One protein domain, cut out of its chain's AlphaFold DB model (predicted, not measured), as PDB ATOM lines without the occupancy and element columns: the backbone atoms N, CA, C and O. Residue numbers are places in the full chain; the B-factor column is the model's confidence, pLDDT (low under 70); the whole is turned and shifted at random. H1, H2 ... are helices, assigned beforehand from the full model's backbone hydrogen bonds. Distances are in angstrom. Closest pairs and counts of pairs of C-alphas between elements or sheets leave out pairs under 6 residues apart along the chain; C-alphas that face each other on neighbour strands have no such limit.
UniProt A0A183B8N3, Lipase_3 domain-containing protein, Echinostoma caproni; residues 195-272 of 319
ATOM      1  N   THR A 195     105.943 141.013  89.387       84.19
ATOM      2  CA  THR A 195     107.309 141.560  89.285       84.19
ATOM      3  C   THR A 195     107.959 141.289  87.928       84.19
ATOM      4  O   THR A 195     108.646 142.160  87.406       84.19
ATOM      5  N   VAL A 196     107.714 140.124  87.315       81.75
ATOM      6  CA  VAL A 196     108.218 139.821  85.967       81.75
ATOM      7  C   VAL A 196     107.517 140.678  84.925       81.75
ATOM      8  O   VAL A 196     108.169 141.199  84.024       81.75
ATOM      9  N   MET A 197     106.201 140.864  85.054       82.44
ATOM     10  CA  MET A 197     105.466 141.753  84.158       82.44
ATOM     11  C   MET A 197     105.913 143.206  84.314       82.44
ATOM     12  O   MET A 197     106.126 143.871  83.306       82.44
ATOM     13  N   ASP A 198     106.113 143.685  85.540       83.88
ATOM     14  CA  ASP A 198     106.644 145.024  85.808       83.88
ATOM     15  C   ASP A 198     108.052 145.199  85.216       83.88
ATOM     16  O   ASP A 198     108.308 146.161  84.495       83.88
ATOM     17  N   PHE A 199     108.941 144.219  85.414       84.38
ATOM     18  CA  PHE A 199     110.272 144.206  84.802       84.38
ATOM     19  C   PHE A 199     110.208 144.253  83.271       84.38
ATOM     20  O   PHE A 199     110.908 145.051  82.647       84.38
ATOM     21  N   LYS A 200     109.339 143.442  82.658       84.44
ATOM     22  CA  LYS A 200     109.118 143.436  81.207       84.44
ATOM     23  C   LYS A 200     108.700 144.820  80.708       84.44
ATOM     24  O   LYS A 200     109.246 145.294  79.716       84.44
ATOM     25  N   TRP A 201     107.753 145.469  81.385       83.31
ATOM     26  CA  TRP A 201     107.263 146.790  80.991       83.31
ATOM     27  C   TRP A 201     108.316 147.882  81.156       83.31
ATOM     28  O   TRP A 201     108.516 148.660  80.228       83.31
ATOM     29  N   ARG A 202     109.053 147.880  82.272       85.19
ATOM     30  CA  ARG A 202     110.209 148.768  82.487       85.19
ATOM     31  C   ARG A 202     111.253 148.633  81.389       85.19
ATOM     32  O   ARG A 202     111.776 149.627  80.900       85.19
ATOM     33  N   LEU A 203     111.547 147.397  80.989       85.06
ATOM     34  CA  LEU A 203     112.517 147.131  79.936       85.06
ATOM     35  C   LEU A 203     112.030 147.648  78.576       85.06
ATOM     36  O   LEU A 203     112.810 148.253  77.850       85.06
ATOM     37  N   ILE A 204     110.756 147.434  78.235       85.56
ATOM     38  CA  ILE A 204     110.161 147.942  76.989       85.56
ATOM     39  C   ILE A 204     110.186 149.474  76.957       85.56
ATOM     40  O   ILE A 204     110.568 150.046  75.939       85.56
ATOM     41  N   ASP A 205     109.828 150.128  78.062       85.81
ATOM     42  CA  ASP A 205     109.859 151.588  78.182       85.81
ATOM     43  C   ASP A 205     111.267 152.149  77.972       85.81
ATOM     44  O   ASP A 205     111.486 152.967  77.078       85.81
ATOM     45  N   ALA A 206     112.252 151.631  78.708       85.19
ATOM     46  CA  ALA A 206     113.639 152.056  78.559       85.19
ATOM     47  C   ALA A 206     114.169 151.824  77.133       85.19
ATOM     48  O   ALA A 206     114.903 152.654  76.603       85.19
ATOM     49  N   LEU A 207     113.778 150.724  76.482       84.69
ATOM     50  CA  LEU A 207     114.139 150.453  75.089       84.69
ATOM     51  C   LEU A 207     113.451 151.393  74.090       84.69
ATOM     52  O   LEU A 207     113.988 151.580  73.003       84.69
ATOM     53  N   SER A 208     112.296 151.970  74.431       86.31
ATOM     54  CA  SER A 208     111.562 152.880  73.541       86.31
ATOM     55  C   SER A 208     112.256 154.232  73.360       86.31
ATOM     56  O   SER A 208     112.174 154.816  72.282       86.31
ATOM     57  N   VAL A 209     112.985 154.689  74.384       87.38
ATOM     58  CA  VAL A 209     113.777 155.931  74.356       87.38
ATOM     59  C   VAL A 209     115.261 155.686  74.062       87.38
ATOM     60  O   VAL A 209     115.995 156.616  73.744       87.38
ATOM     61  N   CYS A 210     115.719 154.432  74.136       88.62
ATOM     62  CA  CYS A 210     117.127 154.105  73.960       88.62
ATOM     63  C   CYS A 210     117.571 154.287  72.502       88.62
ATOM     64  O   CYS A 210     117.227 153.510  71.610       88.62
ATOM     65  N   THR A 211     118.433 155.274  72.275       90.75
ATOM     66  CA  THR A 211     119.027 155.567  70.960       90.75
ATOM     67  C   THR A 211     120.256 154.704  70.640       90.75
ATOM     68  O   THR A 211     120.819 154.767  69.544       90.75
ATOM     69  N   VAL A 212     120.688 153.869  71.587       91.88
ATOM     70  CA  VAL A 212     121.926 153.094  71.497       91.88
ATOM     71  C   VAL A 212     121.663 151.736  70.846       91.88
ATOM     72  O   VAL A 212     120.810 150.975  71.305       91.88
ATOM     73  N   PRO A 213     122.433 151.345  69.816       90.75
ATOM     74  CA  PRO A 213     122.247 150.047  69.187       90.75
ATOM     75  C   PRO A 213     122.611 148.898  70.143       90.75
ATOM     76  O   PRO A 213     123.625 148.947  70.844       90.75
ATOM     77  N   LYS A 214     121.826 147.809  70.103       89.00
ATOM     78  CA  LYS A 214     121.934 146.646  71.013       89.00
ATOM     79  C   LYS A 214     123.360 146.107  71.170       89.00
ATOM     80  O   LYS A 214     123.770 145.787  72.280       89.00
ATOM     81  N   TYR A 215     124.140 146.037  70.088       91.44
ATOM     82  CA  TYR A 215     125.504 145.498  70.141       91.44
ATOM     83  C   TYR A 215     126.447 146.337  71.022       91.44
ATOM     84  O   TYR A 215     127.348 145.773  71.640       91.44
ATOM     85  N   ARG A 216     126.250 147.661  71.129       91.06
ATOM     86  CA  ARG A 216     127.048 148.521  72.025       91.06
ATOM     87  C   ARG A 216     126.705 148.272  73.489       91.06
ATOM     88  O   ARG A 216     127.600 148.176  74.319       91.06
ATOM     89  N   ILE A 217     125.420 148.090  73.787       88.62
ATOM     90  CA  ILE A 217     124.942 147.747  75.133       88.62
ATOM     91  C   ILE A 217     125.486 146.375  75.553       88.62
ATOM     92  O   ILE A 217     126.055 146.234  76.634       88.62
ATOM     93  N   LEU A 218     125.371 145.377  74.672       88.75
ATOM     94  CA  LEU A 218     125.835 144.013  74.934       88.75
ATOM     95  C   LEU A 218     127.362 143.920  75.037       88.75
ATOM     96  O   LEU A 218     127.859 143.271  75.952       88.75
ATOM     97  N   SER A 219     128.112 144.590  74.154       89.12
ATOM     98  CA  SER A 219     129.583 144.617  74.227       89.12
ATOM     99  C   SER A 219     130.078 145.298  75.499       89.12
ATOM    100  O   SER A 219     130.989 144.779  76.140       89.12
ATOM    101  N   ARG A 220     129.432 146.388  75.933       87.94
ATOM    102  CA  ARG A 220     129.750 147.023  77.215       87.94
ATOM    103  C   ARG A 220     129.427 146.123  78.406       87.94
ATOM    104  O   ARG A 220     130.204 146.057  79.357       87.94
ATOM    105  N   GLY A 221     128.306 145.406  78.351       86.56
ATOM    106  CA  GLY A 221     127.963 144.384  79.339       86.56
ATOM    107  C   GLY A 221     129.012 143.273  79.408       86.56
ATOM    108  O   GLY A 221     129.476 142.938  80.496       86.56
ATOM    109  N   ALA A 222     129.444 142.758  78.254       86.19
ATOM    110  CA  ALA A 222     130.484 141.740  78.158       86.19
ATOM    111  C   ALA A 222     131.830 142.239  78.701       86.19
ATOM    112  O   ALA A 222     132.460 141.536  79.482       86.19
ATOM    113  N   GLU A 223     132.241 143.464  78.363       85.81
ATOM    114  CA  GLU A 223     133.459 144.090  78.888       85.81
ATOM    115  C   GLU A 223     133.437 144.180  80.423       85.81
ATOM    116  O   GLU A 223     134.404 143.798  81.084       85.81
ATOM    117  N   LEU A 224     132.317 144.625  81.009       83.56
ATOM    118  CA  LEU A 224     132.157 144.703  82.464       83.56
ATOM    119  C   LEU A 224     132.149 143.316  83.121       83.56
ATOM    120  O   LEU A 224     132.783 143.135  84.161       83.56
ATOM    121  N   CYS A 225     131.461 142.335  82.531       81.69
ATOM    122  CA  CYS A 225     131.427 140.958  83.033       81.69
ATOM    123  C   CYS A 225     132.807 140.297  82.975       81.69
ATOM    124  O   CYS A 225     133.268 139.773  83.987       81.69
ATOM    125  N   LEU A 226     133.494 140.376  81.833       81.75
ATOM    126  CA  LEU A 226     134.855 139.866  81.667       81.75
ATOM    127  C   LEU A 226     135.795 140.547  82.658       81.75
ATOM    128  O   LEU A 226     136.503 139.859  83.389       81.75
ATOM    129  N   GLY A 227     135.732 141.876  82.771       75.19
ATOM    130  CA  GLY A 227     136.494 142.628  83.764       75.19
ATOM    131  C   GLY A 227     136.279 142.102  85.185       75.19
ATOM    132  O   GLY A 227     137.247 141.849  85.891       75.19
ATOM    133  N   ARG A 228     135.029 141.848  85.597       73.62
ATOM    134  CA  ARG A 228     134.694 141.287  86.924       73.62
ATOM    135  C   ARG A 228     135.203 139.854  87.129       73.62
ATOM    136  O   ARG A 228     135.647 139.533  88.229       73.62
ATOM    137  N   CYS A 229     135.171 139.009  86.099       67.94
ATOM    138  CA  CYS A 229     135.709 137.648  86.160       67.94
ATOM    139  C   CYS A 229     137.243 137.643  86.272       67.94
ATOM    140  O   CYS A 229     137.795 136.943  87.122       67.94
ATOM    141  N   PHE A 230     137.932 138.486  85.493       63.88
ATOM    142  CA  PHE A 230     139.386 138.667  85.588       63.88
ATOM    143  C   PHE A 230     139.805 139.283  86.936       63.88
ATOM    144  O   PHE A 230     140.813 138.874  87.512       63.88
ATOM    145  N   LEU A 231     138.998 140.191  87.502       58.53
ATOM    146  CA  LEU A 231     139.215 140.790  88.828       58.53
ATOM    147  C   LEU A 231     139.142 139.786  89.987       58.53
ATOM    148  O   LEU A 231     139.706 140.053  91.043       58.53
ATOM    149  N   ARG A 232     138.471 138.639  89.818       54.03
ATOM    150  CA  ARG A 232     138.403 137.590  90.851       54.03
ATOM    151  C   ARG A 232     139.655 136.702  90.879       54.03
ATOM    152  O   ARG A 232     139.910 136.067  91.896       54.03
ATOM    153  N   CYS A 233     140.433 136.682  89.793       53.53
ATOM    154  CA  CYS A 233     141.661 135.887  89.661       53.53
ATOM    155  C   CYS A 233     142.943 136.668  90.015       53.53
ATOM    156  O   CYS A 233     143.983 136.056  90.245       53.53
ATOM    157  N   CYS A 234     142.880 138.001  90.088       53.00
ATOM    158  CA  CYS A 234     144.010 138.870  90.426       53.00
ATOM    159  C   CYS A 234     143.817 139.513  91.810       53.00
ATOM    160  O   CYS A 234     142.705 139.870  92.185       53.00
ATOM    161  N   SER A 235     144.903 139.668  92.577       51.50
ATOM    162  CA  SER A 235     144.864 140.191  93.952       51.50
ATOM    163  C   SER A 235     144.163 141.571  94.040       51.50
ATOM    164  O   SER A 235     144.372 142.397  93.144       51.50
ATOM    165  N   PRO A 236     143.395 141.887  95.111       53.28
ATOM    166  CA  PRO A 236     142.584 143.117  95.244       53.28
ATOM    167  C   PRO A 236     143.358 144.447  95.186       53.28
ATOM    168  O   PRO A 236     142.766 145.522  95.252       53.28
ATOM    169  N   CYS A 237     144.686 144.388  95.117       52.62
ATOM    170  CA  CYS A 237     145.604 145.510  95.252       52.62
ATOM    171  C   CYS A 237     145.730 146.365  93.977       52.62
ATOM    172  O   CYS A 237     146.240 147.479  94.054       52.62
ATOM    173  N   CYS A 238     145.305 145.857  92.814       49.59
ATOM    174  CA  CYS A 238     145.707 146.424  91.521       49.59
ATOM    175  C   CYS A 238     144.667 147.317  90.823       49.59
ATOM    176  O   CYS A 238     144.993 147.882  89.784       49.59
ATOM    177  N   PHE A 239     143.437 147.469  91.335       53.75
ATOM    178  CA  PHE A 239     142.380 148.180  90.596       53.75
ATOM    179  C   PHE A 239     141.471 149.057  91.476       53.75
ATOM    180  O   PHE A 239     141.264 148.760  92.654       53.75
ATOM    181  N   PRO A 240     140.934 150.168  90.927       55.56
ATOM    182  CA  PRO A 240     140.195 151.165  91.697       55.56
ATOM    183  C   PRO A 240     138.905 150.590  92.299       55.56
ATOM    184  O   PRO A 240     138.129 149.921  91.616       55.56
ATOM    185  N   LYS A 241     138.643 150.938  93.569       54.66
ATOM    186  CA  LYS A 241     137.475 150.516  94.375       54.66
ATOM    187  C   LYS A 241     136.116 150.724  93.680       54.66
ATOM    188  O   LYS A 241     135.163 150.024  93.994       54.66
ATOM    189  N   ASN A 242     136.051 151.619  92.694       57.81
ATOM    190  CA  ASN A 242     134.827 151.998  91.987       57.81
ATOM    191  C   ASN A 242     134.433 151.042  90.844       57.81
ATOM    192  O   ASN A 242     133.383 151.238  90.239       57.81
ATOM    193  N   PHE A 243     135.242 150.031  90.492       61.66
ATOM    194  CA  PHE A 243     134.897 149.122  89.385       61.66
ATOM    195  C   PHE A 243     133.684 148.229  89.705       61.66
ATOM    196  O   PHE A 243     132.907 147.899  88.810       61.66
ATOM    197  N   ALA A 244     133.487 147.878  90.981       60.56
ATOM    198  CA  ALA A 244     132.355 147.066  91.431       60.56
ATOM    199  C   ALA A 244     130.997 147.769  91.224       60.56
ATOM    200  O   ALA A 244     130.013 147.112  90.882       60.56
ATOM    201  N   ASP A 245     130.968 149.100  91.332       67.12
ATOM    202  CA  ASP A 245     129.743 149.907  91.244       67.12
ATOM    203  C   ASP A 245     129.354 150.287  89.806       67.12
ATOM    204  O   ASP A 245     128.273 150.837  89.572       67.12
ATOM    205  N   ARG A 246     130.212 149.986  88.819       76.06
ATOM    206  CA  ARG A 246     129.935 150.265  87.403       76.06
ATOM    207  C   ARG A 246     128.927 149.268  86.854       76.06
ATOM    208  O   ARG A 246     129.189 148.065  86.821       76.06
ATOM    209  N   THR A 247     127.805 149.775  86.365       83.44
ATOM    210  CA  THR A 247     126.796 149.013  85.626       83.44
ATOM    211  C   THR A 247     126.576 149.657  84.263       83.44
ATOM    212  O   THR A 247     126.807 150.853  84.100       83.44
ATOM    213  N   VAL A 248     126.101 148.877  83.287       85.31
ATOM    214  CA  VAL A 248     125.722 149.405  81.963       85.31
ATOM    215  C   VAL A 248     124.688 150.528  82.108       85.31
ATOM    216  O   VAL A 248     124.811 151.563  81.469       85.31
ATOM    217  N   GLY A 249     123.724 150.354  83.020       83.50
ATOM    218  CA  GLY A 249     122.663 151.329  83.292       83.50
ATOM    219  C   GLY A 249     123.126 152.666  83.885       83.50
ATOM    220  O   GLY A 249     122.354 153.611  83.871       83.50
ATOM    221  N   ARG A 250     124.357 152.762  84.409       83.31
ATOM    222  CA  ARG A 250     124.937 154.003  84.962       83.31
ATOM    223  C   ARG A 250     126.036 154.598  84.078       83.31
ATOM    224  O   ARG A 250     126.699 155.550  84.481       83.31
ATOM    225  N   ASP A 251     126.290 154.014  82.908       85.88
ATOM    226  CA  ASP A 251     127.332 154.495  82.005       85.88
ATOM    227  C   ASP A 251     126.812 155.686  81.189       85.88
ATOM    228  O   ASP A 251     126.115 155.507  80.192       85.88
ATOM    229  N   THR A 252     127.137 156.905  81.628       84.69
ATOM    230  CA  THR A 252     126.718 158.167  80.986       84.69
ATOM    231  C   THR A 252     127.376 158.414  79.630       84.69
ATOM    232  O   THR A 252     126.916 159.265  78.876       84.69
ATOM    233  N   PHE A 253     128.440 157.676  79.290       85.25
ATOM    234  CA  PHE A 253     129.023 157.710  77.946       85.25
ATOM    235  C   PHE A 253     128.280 156.794  76.974       85.25
ATOM    236  O   PHE A 253     128.429 156.937  75.760       85.25
ATOM    237  N   LEU A 254     127.524 155.827  77.501       87.88
ATOM    238  CA  LEU A 254     126.748 154.889  76.708       87.88
ATOM    239  C   LEU A 254     125.287 155.318  76.617       87.88
ATOM    240  O   LEU A 254     124.778 155.413  75.510       87.88
ATOM    241  N   LEU A 255     124.624 155.535  77.754       89.69
ATOM    242  CA  LEU A 255     123.199 155.845  77.851       89.69
ATOM    243  C   LEU A 255     123.001 157.324  78.193       89.69
ATOM    244  O   LEU A 255     123.665 157.836  79.096       89.69
ATOM    245  N   ASP A 256     122.070 157.984  77.503       90.12
ATOM    246  CA  ASP A 256     121.650 159.347  77.834       90.12
ATOM    247  C   ASP A 256     120.854 159.401  79.152       90.12
ATOM    248  O   ASP A 256     120.395 158.382  79.677       90.12
ATOM    249  N   GLN A 257     120.716 160.608  79.710       89.75
ATOM    250  CA  GLN A 257     120.055 160.812  81.002       89.75
ATOM    251  C   GLN A 257     118.599 160.332  80.983       89.75
ATOM    252  O   GLN A 257     118.138 159.753  81.960       89.75
ATOM    253  N   GLU A 258     117.893 160.528  79.868       89.00
ATOM    254  CA  GLU A 258     116.508 160.084  79.722       89.00
ATOM    255  C   GLU A 258     116.403 158.555  79.795       89.00
ATOM    256  O   GLU A 258     115.616 158.028  80.579       89.00
ATOM    257  N   THR A 259     117.244 157.821  79.062       87.06
ATOM    258  CA  THR A 259     117.277 156.353  79.113       87.06
ATOM    259  C   THR A 259     117.659 155.852  80.508       87.06
ATOM    260  O   THR A 259     117.061 154.896  81.005       87.06
ATOM    261  N   GLN A 260     118.639 156.487  81.164       88.00
ATOM    262  CA  GLN A 260     119.045 156.124  82.529       88.00
ATOM    263  C   GLN A 260     117.920 156.339  83.545       88.00
ATOM    264  O   GLN A 260     117.684 155.472  84.392       88.00
ATOM    265  N   ASP A 261     117.192 157.449  83.432       88.06
ATOM    266  CA  ASP A 261     116.049 157.742  84.290       88.06
ATOM    267  C   ASP A 261     114.914 156.739  84.047       88.06
ATOM    268  O   ASP A 261     114.377 156.200  85.015       88.06
ATOM    269  N   ARG A 262     114.601 156.401  82.786       85.38
ATOM    270  CA  ARG A 262     113.553 155.420  82.429       85.38
ATOM    271  C   ARG A 262     113.853 153.998  82.908       85.38
ATOM    272  O   ARG A 262     112.930 153.269  83.264       85.38
ATOM    273  N   LEU A 263     115.127 153.604  83.004       81.88
ATOM    274  CA  LEU A 263     115.521 152.307  83.580       81.88
ATOM    275  C   LEU A 263     115.119 152.161  85.059       81.88
ATOM    276  O   LEU A 263     114.888 151.043  85.526       81.88
ATOM    277  N   ILE A 264     115.051 153.269  85.800       83.88
ATOM    278  CA  ILE A 264     114.701 153.289  87.228       83.88
ATOM    279  C   ILE A 264     113.223 153.658  87.413       83.88
ATOM    280  O   ILE A 264     112.509 153.016  88.190       83.88
ATOM    281  N   ASN A 265     112.766 154.660  86.663       85.62
ATOM    282  CA  ASN A 265     111.462 155.301  86.762       85.62
ATOM    283  C   ASN A 265     110.711 155.161  85.427       85.62
ATOM    284  O   ASN A 265     110.757 156.070  84.591       85.62
ATOM    285  N   PRO A 266     110.027 154.024  85.202       81.44
ATOM    286  CA  PRO A 266     109.323 153.790  83.951       81.44
ATOM    287  C   PRO A 266     108.146 154.754  83.764       81.44
ATOM    288  O   PRO A 266     107.528 155.181  84.742       81.44
ATOM    289  N   ASN A 267     107.782 155.049  82.516       77.62
ATOM    290  CA  ASN A 267     106.554 155.769  82.203       77.62
ATOM    291  C   ASN A 267     105.314 154.905  82.514       77.62
ATOM    292  O   ASN A 267     105.111 153.888  81.844       77.62
ATOM    293  N   PRO A 268     104.441 155.293  83.462       67.00
ATOM    294  CA  PRO A 268     103.202 154.558  83.710       67.00
ATOM    295  C   PRO A 268     102.198 154.663  82.549       67.00
ATOM    296  O   PRO A 268     101.301 153.828  82.461       67.00
ATOM    297  N   GLU A 269     102.346 155.662  81.670       66.25
ATOM    298  CA  GLU A 269     101.407 155.969  80.581       66.25
ATOM    299  C   GLU A 269     101.700 155.228  79.272       66.25
ATOM    300  O   GLU A 269     100.913 155.318  78.328       66.25
ATOM    301  N   LEU A 270     102.806 154.479  79.183       64.19
ATOM    302  CA  LEU A 270     103.028 153.650  78.003       64.19
ATOM    303  C   LEU A 270     101.919 152.597  77.892       64.19
ATOM    304  O   LEU A 270     101.679 151.860  78.858       64.19
ATOM    305  N   PRO A 271     101.259 152.477  76.725       57.69
ATOM    306  CA  PRO A 271     100.217 151.488  76.540       57.69
ATOM    307  C   PRO A 271     100.814 150.100  76.760       57.69
ATOM    308  O   PRO A 271     101.691 149.644  76.022       57.69
ATOM    309  N   ARG A 272     100.329 149.420  77.802       64.94
ATOM    310  CA  ARG A 272     100.645 148.016  78.050       64.94
ATOM    311  C   ARG A 272     100.040 147.220  76.903       64.94
ATOM    312  O   ARG A 272      98.849 146.933  76.911       64.94
TER     313      ARG A 272
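What this domain is: This is residues 195 to 272 of the 319 residues of the protein "Lipase_3 domain-containing protein" of Echinostoma caproni (UniProt A0A183B8N3). The longest helix, H2, reaches out like one arm of an open V; H1 makes the other arm, joined to it at the corner by a tight link, and the short H3 packs side by side with H1, running the opposite way. From the far end of H2, where residues 232 to 238 stick out free, a long link with no named element folds back to H3, and a tail after H3 runs on past H1. The printed part has 78 residues with three named helices in the order H1, H2, H3 and no named strand, and its class is all helix. The whole is loose, with a radius of gyration of the C-alphas of 15.2 A, and elongated, spanning 49 by 26 by 19 A.

Where its parts are: Start with H2, residues 214 to 233: find C-alpha 214 at (121.934, 146.646, 71.013), and from there the helix runs 29.2 A to C-alpha 233 at (141.661, 135.887, 89.661). Go back to C-alpha 195 at (107.309, 141.560, 89.285), where H1 begins; it holds residues 195 to 209 and is 21.7 A long. H3, residues 257 to 264, measures 11.1 A and ends at C-alpha 264 at (114.701, 153.289, 87.228).

How they stand to each other: H2 touches no helix: H1 and H2 are apart, and so are H2 and H3, with no C-alpha of the one within 8 A of the other. Look next at H1 and H3, which touch with 13 pairs of C-alphas within 8 A. Their closest C-alphas are those of Ala 206 and Arg 262, 5.1 A apart. Their lines stand at a shallow tilt of 8 degrees, and they run opposite ways. Along the backbones, the pairs of O i and N i+4 within hydrogen-bond range are 15 of 16 in H2, 10 of 11 in H1 and 3 of 4 in H3.

The domain as a whole: The two C-alphas farthest apart are those of Cys 237 and Pro 271, at 49.5 A, while those of Thr 195 and Arg 272, the first and last printed, are 14.6 A apart. The printed part has no cut. The link from H1 to H2 has 4 residues and is tight; the link from H2 to H3, residues 234 to 256, has 23 residues and is long. The mean pLDDT of the printed part is 77.9; look in the B-factor column for values under 70 at residues 229 to 245, of which 229 to 233 belong to H2, and at residues 268 to 272.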